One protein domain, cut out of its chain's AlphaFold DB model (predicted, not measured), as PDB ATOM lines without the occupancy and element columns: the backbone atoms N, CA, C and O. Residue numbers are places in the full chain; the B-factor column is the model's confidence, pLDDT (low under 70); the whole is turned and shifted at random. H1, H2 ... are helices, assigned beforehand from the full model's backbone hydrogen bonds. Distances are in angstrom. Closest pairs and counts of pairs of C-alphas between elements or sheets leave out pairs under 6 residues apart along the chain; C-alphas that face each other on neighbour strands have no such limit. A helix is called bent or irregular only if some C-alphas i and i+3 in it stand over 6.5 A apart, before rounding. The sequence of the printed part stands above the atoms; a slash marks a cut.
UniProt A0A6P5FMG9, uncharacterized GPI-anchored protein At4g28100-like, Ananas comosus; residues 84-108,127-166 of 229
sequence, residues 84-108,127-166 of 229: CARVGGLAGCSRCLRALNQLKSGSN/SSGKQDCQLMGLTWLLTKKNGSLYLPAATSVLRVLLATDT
ATOM      1  N   CYS A  84     248.206 162.527 205.012       84.81
ATOM      2  CA  CYS A  84     247.413 161.303 205.153       84.81
ATOM      3  C   CYS A  84     248.235 160.001 205.007       84.81
ATOM      4  O   CYS A  84     247.767 158.955 205.442       84.81
ATOM      5  N   ALA A  85     249.449 160.031 204.433       81.94
ATOM      6  CA  ALA A  85     250.347 158.865 204.335       81.94
ATOM      7  C   ALA A  85     251.043 158.524 205.658       81.94
ATOM      8  O   ALA A  85     251.593 157.433 205.809       81.94
ATOM      9  N   ARG A  86     251.091 159.461 206.614       73.06
ATOM     10  CA  ARG A  86     251.751 159.212 207.899       73.06
ATOM     11  C   ARG A  86     250.914 158.237 208.724       73.06
ATOM     12  O   ARG A  86     249.826 158.565 209.191       73.06
ATOM     13  N   VAL A  87     251.469 157.043 208.891       57.12
ATOM     14  CA  VAL A  87     250.846 155.887 209.534       57.12
ATOM     15  C   VAL A  87     250.604 156.154 211.028       57.12
ATOM     16  O   VAL A  87     251.552 156.303 211.793       57.12
ATOM     17  N   GLY A  88     249.329 156.169 211.434       60.25
ATOM     18  CA  GLY A  88     248.888 155.827 212.794       60.25
ATOM     19  C   GLY A  88     248.514 156.980 213.741       60.25
ATOM     20  O   GLY A  88     249.283 157.915 213.966       60.25
ATOM     21  N   GLY A  89     247.335 156.856 214.365       62.06
ATOM     22  CA  GLY A  89     246.902 157.627 215.539       62.06
ATOM     23  C   GLY A  89     246.145 158.938 215.270       62.06
ATOM     24  O   GLY A  89     246.088 159.447 214.148       62.06
ATOM     25  N   LEU A  90     245.591 159.525 216.340       65.06
ATOM     26  CA  LEU A  90     244.863 160.810 216.329       65.06
ATOM     27  C   LEU A  90     245.664 161.955 215.684       65.06
ATOM     28  O   LEU A  90     245.104 162.847 215.042       65.06
ATOM     29  N   ALA A  91     246.991 161.913 215.810       68.75
ATOM     30  CA  ALA A  91     247.896 162.884 215.205       68.75
ATOM     31  C   ALA A  91     247.973 162.757 213.670       68.75
ATOM     32  O   ALA A  91     248.115 163.759 212.973       68.75
ATOM     33  N   GLY A  92     247.894 161.542 213.114       75.69
ATOM     34  CA  GLY A  92     247.798 161.328 211.664       75.69
ATOM     35  C   GLY A  92     246.451 161.805 211.121       75.69
ATOM     36  O   GLY A  92     246.402 162.575 210.163       75.69
ATOM     37  N   CYS A  93     245.371 161.445 211.816       78.62
ATOM     38  CA  CYS A  93     244.014 161.843 211.455       78.62
ATOM     39  C   CYS A  93     243.834 163.372 211.473       78.62
ATOM     40  O   CYS A  93     243.407 163.948 210.478       78.62
ATOM     41  N   SER A  94     244.244 164.061 212.545       81.50
ATOM     42  CA  SER A  94     244.143 165.530 212.637       81.50
ATOM     43  C   SER A  94     244.960 166.265 211.567       81.50
ATOM     44  O   SER A  94     244.523 167.295 211.057       81.50
ATOM     45  N   ARG A  95     246.127 165.737 211.173       82.56
ATOM     46  CA  ARG A  95     246.927 166.291 210.066       82.56
ATOM     47  C   ARG A  95     246.237 166.114 208.716       82.56
ATOM     48  O   ARG A  95     246.148 167.081 207.962       82.56
ATOM     49  N   CYS A  96     245.716 164.920 208.447       85.38
ATOM     50  CA  CYS A  96     244.957 164.624 207.234       85.38
ATOM     51  C   CYS A  96     243.696 165.503 207.135       85.38
ATOM     52  O   CYS A  96     243.462 166.150 206.115       85.38
ATOM     53  N   LEU A  97     242.950 165.634 208.234       83.88
ATOM     54  CA  LEU A  97     241.760 166.481 208.323       83.88
ATOM     55  C   LEU A  97     242.111 167.963 208.107       83.88
ATOM     56  O   LEU A  97     241.461 168.651 207.326       83.88
ATOM     57  N   ARG A  98     243.220 168.449 208.679       83.38
ATOM     58  CA  ARG A  98     243.717 169.810 208.415       83.38
ATOM     59  C   ARG A  98     244.091 170.031 206.947       83.38
ATOM     60  O   ARG A  98     243.938 171.144 206.453       83.38
ATOM     61  N   ALA A  99     244.606 169.019 206.251       85.38
ATOM     62  CA  ALA A  99     244.882 169.106 204.819       85.38
ATOM     63  C   ALA A  99     243.600 169.150 203.979       85.38
ATOM     64  O   ALA A  99     243.509 169.969 203.067       85.38
ATOM     65  N   LEU A 100     242.582 168.373 204.345       83.62
ATOM     66  CA  LEU A 100     241.257 168.433 203.720       83.62
ATOM     67  C   LEU A 100     240.560 169.779 203.975       83.62
ATOM     68  O   LEU A 100     239.997 170.365 203.055       83.62
ATOM     69  N   ASN A 101     240.680 170.337 205.181       83.00
ATOM     70  CA  ASN A 101     240.171 171.670 205.516       83.00
ATOM     71  C   ASN A 101     240.845 172.800 204.732       83.00
ATOM     72  O   ASN A 101     240.313 173.900 204.700       83.00
ATOM     73  N   GLN A 102     241.991 172.572 204.090       81.81
ATOM     74  CA  GLN A 102     242.607 173.577 203.216       81.81
ATOM     75  C   GLN A 102     242.054 173.520 201.789       81.81
ATOM     76  O   GLN A 102     241.990 174.549 201.122       81.81
ATOM     77  N   LEU A 103     241.532 172.366 201.354       76.81
ATOM     78  CA  LEU A 103     240.754 172.264 200.110       76.81
ATOM     79  C   LEU A 103     239.462 173.095 200.190       76.81
ATOM     80  O   LEU A 103     238.998 173.619 199.183       76.81
ATOM     81  N   LYS A 104     238.941 173.278 201.413       65.62
ATOM     82  CA  LYS A 104     237.797 174.139 201.755       65.62
ATOM     83  C   LYS A 104     238.005 175.609 201.366       65.62
ATOM     84  O   LYS A 104     237.026 176.274 201.048       65.62
ATOM     85  N   SER A 105     239.236 176.133 201.440       56.56
ATOM     86  CA  SER A 105     239.512 177.558 201.173       56.56
ATOM     87  C   SER A 105     240.114 177.824 199.791       56.56
ATOM     88  O   SER A 105     240.038 178.950 199.313       56.56
ATOM     89  N   GLY A 106     240.679 176.808 199.132       51.62
ATOM     90  CA  GLY A 106     241.317 176.944 197.813       51.62
ATOM     91  C   GLY A 106     240.347 177.081 196.633       51.62
ATOM     92  O   GLY A 106     240.760 177.482 195.550       51.62
ATOM     93  N   SER A 107     239.054 176.796 196.829       49.56
ATOM     94  CA  SER A 107     238.002 176.956 195.805       49.56
ATOM     95  C   SER A 107     237.820 178.418 195.356       49.56
ATOM     96  O   SER A 107     237.276 178.681 194.286       49.56
ATOM     97  N   ASN A 108     238.305 179.382 196.144       43.41
ATOM     98  CA  ASN A 108     238.147 180.799 195.852       43.41
ATOM     99  C   ASN A 108     239.314 181.607 196.422       43.41
ATOM    100  O   ASN A 108     239.127 182.421 197.318       43.41
ATOM    101  N   SER A 127     227.781 175.593 203.686       50.62
ATOM    102  CA  SER A 127     228.371 174.537 204.534       50.62
ATOM    103  C   SER A 127     228.518 173.214 203.782       50.62
ATOM    104  O   SER A 127     229.540 172.545 203.901       50.62
ATOM    105  N   SER A 128     227.551 172.883 202.927       52.19
ATOM    106  CA  SER A 128     227.561 171.617 202.197       52.19
ATOM    107  C   SER A 128     228.626 171.555 201.097       52.19
ATOM    108  O   SER A 128     229.314 170.552 200.983       52.19
ATOM    109  N   GLY A 129     228.861 172.642 200.347       60.56
ATOM    110  CA  GLY A 129     229.922 172.666 199.320       60.56
ATOM    111  C   GLY A 129     231.340 172.521 199.900       60.56
ATOM    112  O   GLY A 129     232.256 172.026 199.250       60.56
ATOM    113  N   LYS A 130     231.525 172.905 201.169       69.50
ATOM    114  CA  LYS A 130     232.795 172.768 201.901       69.50
ATOM    115  C   LYS A 130     233.091 171.306 202.241       69.50
ATOM    116  O   LYS A 130     234.220 170.849 202.062       69.50
ATOM    117  N   GLN A 131     232.074 170.582 202.696       75.56
ATOM    118  CA  GLN A 131     232.145 169.151 202.987       75.56
ATOM    119  C   GLN A 131     232.263 168.328 201.698       75.56
ATOM    120  O   GLN A 131     233.042 167.376 201.643       75.56
ATOM    121  N   ASP A 132     231.612 168.770 200.618       76.81
ATOM    122  CA  ASP A 132     231.739 168.170 199.289       76.81
ATOM    123  C   ASP A 132     233.196 168.154 198.792       76.81
ATOM    124  O   ASP A 132     233.663 167.141 198.266       76.81
ATOM    125  N   CYS A 133     233.948 169.240 199.009       79.31
ATOM    126  CA  CYS A 133     235.380 169.312 198.697       79.31
ATOM    127  C   CYS A 133     236.229 168.325 199.503       79.31
ATOM    128  O   CYS A 133     237.193 167.759 198.984       79.31
ATOM    129  N   GLN A 134     235.891 168.114 200.774       83.00
ATOM    130  CA  GLN A 134     236.609 167.178 201.638       83.00
ATOM    131  C   GLN A 134     236.333 165.732 201.218       83.00
ATOM    132  O   GLN A 134     237.266 164.939 201.092       83.00
ATOM    133  N   LEU A 135     235.070 165.405 200.932       82.44
ATOM    134  CA  LEU A 135     234.646 164.097 200.430       82.44
ATOM    135  C   LEU A 135     235.262 163.800 199.058       82.44
ATOM    136  O   LEU A 135     235.771 162.700 198.832       82.44
ATOM    137  N   MET A 136     235.314 164.785 198.159       82.50
ATOM    138  CA  MET A 136     236.029 164.648 196.888       82.50
ATOM    139  C   MET A 136     237.541 164.481 197.073       82.50
ATOM    140  O   MET A 136     238.138 163.598 196.459       82.50
ATOM    141  N   GLY A 137     238.159 165.254 197.972       85.50
ATOM    142  CA  GLY A 137     239.567 165.113 198.367       85.50
ATOM    143  C   GLY A 137     239.904 163.699 198.830       85.50
ATOM    144  O   GLY A 137     240.869 163.085 198.369       85.50
ATOM    145  N   LEU A 138     239.068 163.167 199.718       86.00
ATOM    146  CA  LEU A 138     239.246 161.852 200.311       86.00
ATOM    147  C   LEU A 138     239.021 160.724 199.296       86.00
ATOM    148  O   LEU A 138     239.818 159.790 199.217       86.00
ATOM    149  N   THR A 139     237.972 160.821 198.477       84.44
ATOM    150  CA  THR A 139     237.687 159.831 197.424       84.44
ATOM    151  C   THR A 139     238.753 159.835 196.330       84.44
ATOM    152  O   THR A 139     239.146 158.768 195.853       84.44
ATOM    153  N   TRP A 140     239.295 160.999 195.966       87.06
ATOM    154  CA  TRP A 140     240.455 161.092 195.080       87.06
ATOM    155  C   TRP A 140     241.678 160.373 195.670       87.06
ATOM    156  O   TRP A 140     242.313 159.570 194.984       87.06
ATOM    157  N   LEU A 141     241.964 160.580 196.959       86.25
ATOM    158  CA  LEU A 141     243.097 159.955 197.647       86.25
ATOM    159  C   LEU A 141     242.988 158.418 197.663       86.25
ATOM    160  O   LEU A 141     243.958 157.718 197.373       86.25
ATOM    161  N   LEU A 142     241.789 157.899 197.945       84.44
ATOM    162  CA  LEU A 142     241.500 156.459 197.999       84.44
ATOM    163  C   LEU A 142     241.595 155.766 196.639       84.44
ATOM    164  O   LEU A 142     241.843 154.567 196.561       84.44
ATOM    165  N   THR A 143     241.390 156.513 195.562       82.25
ATOM    166  CA  THR A 143     241.331 155.970 194.201       82.25
ATOM    167  C   THR A 143     242.637 156.151 193.434       82.25
ATOM    168  O   THR A 143     242.755 155.728 192.282       82.25
ATOM    169  N   LYS A 144     243.643 156.739 194.087       80.69
ATOM    170  CA  LYS A 144     245.016 156.823 193.603       80.69
ATOM    171  C   LYS A 144     245.706 155.451 193.684       80.69
ATOM    172  O   LYS A 144     245.328 154.589 194.472       80.69
ATOM    173  N   LYS A 145     246.783 155.277 192.906       68.12
ATOM    174  CA  LYS A 145     247.574 154.036 192.722       68.12
ATOM    175  C   LYS A 145     247.948 153.275 194.017       68.12
ATOM    176  O   LYS A 145     248.144 152.073 193.939       68.12
ATOM    177  N   ASN A 146     247.990 153.943 195.181       69.12
ATOM    178  CA  ASN A 146     248.301 153.362 196.499       69.12
ATOM    179  C   ASN A 146     247.225 153.681 197.569       69.12
ATOM    180  O   ASN A 146     247.556 154.091 198.681       69.12
ATOM    181  N   GLY A 147     245.938 153.532 197.240       69.56
ATOM    182  CA  GLY A 147     244.816 153.851 198.140       69.56
ATOM    183  C   GLY A 147     244.850 153.152 199.509       69.56
ATOM    184  O   GLY A 147     244.436 153.735 200.511       69.56
ATOM    185  N   SER A 148     245.408 151.938 199.587       75.69
ATOM    186  CA  SER A 148     245.495 151.143 200.822       75.69
ATOM    187  C   SER A 148     246.373 151.766 201.909       75.69
ATOM    188  O   SER A 148     246.103 151.565 203.090       75.69
ATOM    189  N   LEU A 149     247.371 152.576 201.540       81.00
ATOM    190  CA  LEU A 149     248.208 153.292 202.511       81.00
ATOM    191  C   LEU A 149     247.414 154.355 203.277       81.00
ATOM    192  O   LEU A 149     247.729 154.666 204.423       81.00
ATOM    193  N   TYR A 150     246.373 154.895 202.646       78.50
ATOM    194  CA  TYR A 150     245.561 155.970 203.200       78.50
ATOM    195  C   TYR A 150     244.329 155.458 203.949       78.50
ATOM    196  O   TYR A 150     243.713 156.231 204.674       78.50
ATOM    197  N   LEU A 151     243.976 154.173 203.825       78.56
ATOM    198  CA  LEU A 151     242.765 153.581 204.412       78.56
ATOM    199  C   LEU A 151     242.600 153.848 205.927       78.56
ATOM    200  O   LEU A 151     241.513 154.259 206.338       78.56
ATOM    201  N   PRO A 152     243.628 153.681 206.782       76.31
ATOM    202  CA  PRO A 152     243.485 153.914 208.226       76.31
ATOM    203  C   PRO A 152     243.213 155.387 208.577       76.31
ATOM    204  O   PRO A 152     242.392 155.705 209.441       76.31
ATOM    205  N   ALA A 153     243.874 156.311 207.876       77.75
ATOM    206  CA  ALA A 153     243.644 157.744 208.040       77.75
ATOM    207  C   ALA A 153     242.286 158.156 207.450       77.75
ATOM    208  O   ALA A 153     241.534 158.897 208.071       77.75
ATOM    209  N   ALA A 154     241.927 157.623 206.285       81.88
ATOM    210  CA  ALA A 154     240.682 157.947 205.612       81.88
ATOM    211  C   ALA A 154     239.456 157.443 206.374       81.88
ATOM    212  O   ALA A 154     238.477 158.167 206.491       81.88
ATOM    213  N   THR A 155     239.513 156.241 206.947       80.25
ATOM    214  CA  THR A 155     238.415 155.688 207.756       80.25
ATOM    215  C   THR A 155     238.210 156.465 209.055       80.25
ATOM    216  O   THR A 155     237.072 156.691 209.454       80.25
ATOM    217  N   SER A 156     239.283 156.904 209.719       77.12
ATOM    218  CA  SER A 156     239.168 157.747 210.917       77.12
ATOM    219  C   SER A 156     238.614 159.135 210.591       77.12
ATOM    220  O   SER A 156     237.702 159.588 211.277       77.12
ATOM    221  N   VAL A 157     239.073 159.766 209.508       79.94
ATOM    222  CA  VAL A 157     238.528 161.047 209.039       79.94
ATOM    223  C   VAL A 157     237.066 160.914 208.613       79.94
ATOM    224  O   VAL A 157     236.254 161.746 208.995       79.94
ATOM    225  N   LEU A 158     236.703 159.860 207.877       81.00
ATOM    226  CA  LEU A 158     235.326 159.640 207.434       81.00
ATOM    227  C   LEU A 158     234.374 159.455 208.622       81.00
ATOM    228  O   LEU A 158     233.280 160.002 208.602       81.00
ATOM    229  N   ARG A 159     234.798 158.752 209.682       77.88
ATOM    230  CA  ARG A 159     234.015 158.635 210.927       77.88
ATOM    231  C   ARG A 159     233.777 159.989 211.589       77.88
ATOM    232  O   ARG A 159     232.676 160.231 212.061       77.88
ATOM    233  N   VAL A 160     234.788 160.859 211.607       76.88
ATOM    234  CA  VAL A 160     234.634 162.224 212.126       76.88
ATOM    235  C   VAL A 160     233.654 163.008 211.251       76.88
ATOM    236  O   VAL A 160     232.697 163.546 211.785       76.88
ATOM    237  N   LEU A 161     233.825 162.992 209.924       74.50
ATOM    238  CA  LEU A 161     232.950 163.711 208.987       74.50
ATOM    239  C   LEU A 161     231.482 163.247 209.043       74.50
ATOM    240  O   LEU A 161     230.577 164.065 208.933       74.50
ATOM    241  N   LEU A 162     231.241 161.947 209.235       73.38
ATOM    242  CA  LEU A 162     229.891 161.392 209.380       73.38
ATOM    243  C   LEU A 162     229.270 161.699 210.749       73.38
ATOM    244  O   LEU A 162     228.064 161.887 210.842       73.38
ATOM    245  N   ALA A 163     230.073 161.769 211.815       66.81
ATOM    246  CA  ALA A 163     229.581 162.169 213.133       66.81
ATOM    247  C   ALA A 163     229.184 163.658 213.171       66.81
ATOM    248  O   ALA A 163     228.251 164.037 213.881       66.81
ATOM    249  N   THR A 164     229.863 164.499 212.385       61.81
ATOM    250  CA  THR A 164     229.667 165.957 212.361       61.81
ATOM    251  C   THR A 164     228.460 166.435 211.565       61.81
ATOM    252  O   THR A 164     228.054 167.574 211.754       61.81
ATOM    253  N   ASP A 165     227.811 165.594 210.753       55.09
ATOM    254  CA  ASP A 165     226.541 165.976 210.102       55.09
ATOM    255  C   ASP A 165     225.438 166.345 211.120       55.09
ATOM    256  O   ASP A 165     224.430 166.952 210.768       55.09
ATOM    257  N   THR A 166     225.649 166.030 212.404       48.16
ATOM    258  CA  THR A 166     224.754 166.377 213.514       48.16
ATOM    259  C   THR A 166     225.109 167.685 214.233       48.16
ATOM    260  O   THR A 166     224.262 168.233 214.937       48.16
TER     261      THR A 166
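What this domain is: This is residues 84 to 108 and 127 to 166 of the 229 residues of the protein "uncharacterized GPI-anchored protein At4g28100-like" of Ananas comosus (UniProt A0A6P5FMG9). Look for a helical hairpin, H2 and H3, with a third helix, H1, crossing over one side of it. The two helices of the hairpin come together near the link between them, and H1 runs over both, packing on H3 with residues 92 to 97 and on H2 with residues 100 to 104. The printed part has 65 residues with three named helices, in the order H1, H2, H3, and no named strand; its class is all helix. It is compact, with a radius of gyration of the C-alphas of 11.3 A, and the C-alphas span 29 by 26 by 15 A.

Where its parts are: Start at Cys 84, whose C-alpha stands at (247.413, 161.303, 205.153), and go on to C-alpha 90 at (244.863, 160.810, 216.329), where H1 begins. H1 holds residues 90 to 106 and is 24.8 A long from first to last C-alpha. After the cut, find C-alpha 127 at (228.371, 174.537, 204.534); from there H2 runs through residues 127 to 143, 24.9 A. H3 follows with residues 147 to 164, 24.0 A, and ends at C-alpha 164 at (229.667, 165.957, 212.361). H3 is irregular: C-alphas 149 and 152 are 7.4 A apart, and the helix has a kink of 46 degrees near residue 154.

How they stand to each other: Look first at H1, which touches H3 with residues 92 to 97 alone, on residues 153 to 157 of H3. The closest C-alphas of the two are those of Cys 93 and Ala 153, 5.3 A apart, and their lines are about perpendicular, at 76 degrees. Farther along, H1 touches H2 with residues 100 to 104 alone; the closest C-alphas, those of Lys 104 and Lys 130, are 5.2 A apart. H1 and H2 run opposite ways at a steep tilt of 61 degrees. H2 and H3 form a hairpin, running opposite ways at a shallow tilt of 20 degrees. They touch through residues 138 to 142 of H2 and 147 to 154 of H3, with the C-alphas of Leu 141 and Gly 147 closest at 6.4 A. In H2 every O i to N i+4 pair is within hydrogen-bond range; in H1 10 of 13 are, and in H3 12 of 14.

The domain as a whole: The two C-alphas farthest apart are those of Lys 145 and Thr 166, at 33.2 A. Residues 109 to 126 are not printed, and C-alphas 108 and 127 stand 14.5 A apart across this cut, which lies in the link from H1 to H2. The link from H2 to H3 is tight, with 3 residues. In the B-factor column, the mean pLDDT of the printed part of the model is 73.8; 21 residues are under 70, namely 87 to 91, 104 to 108, 127 to 130, 145 to 147 and 163 to 166.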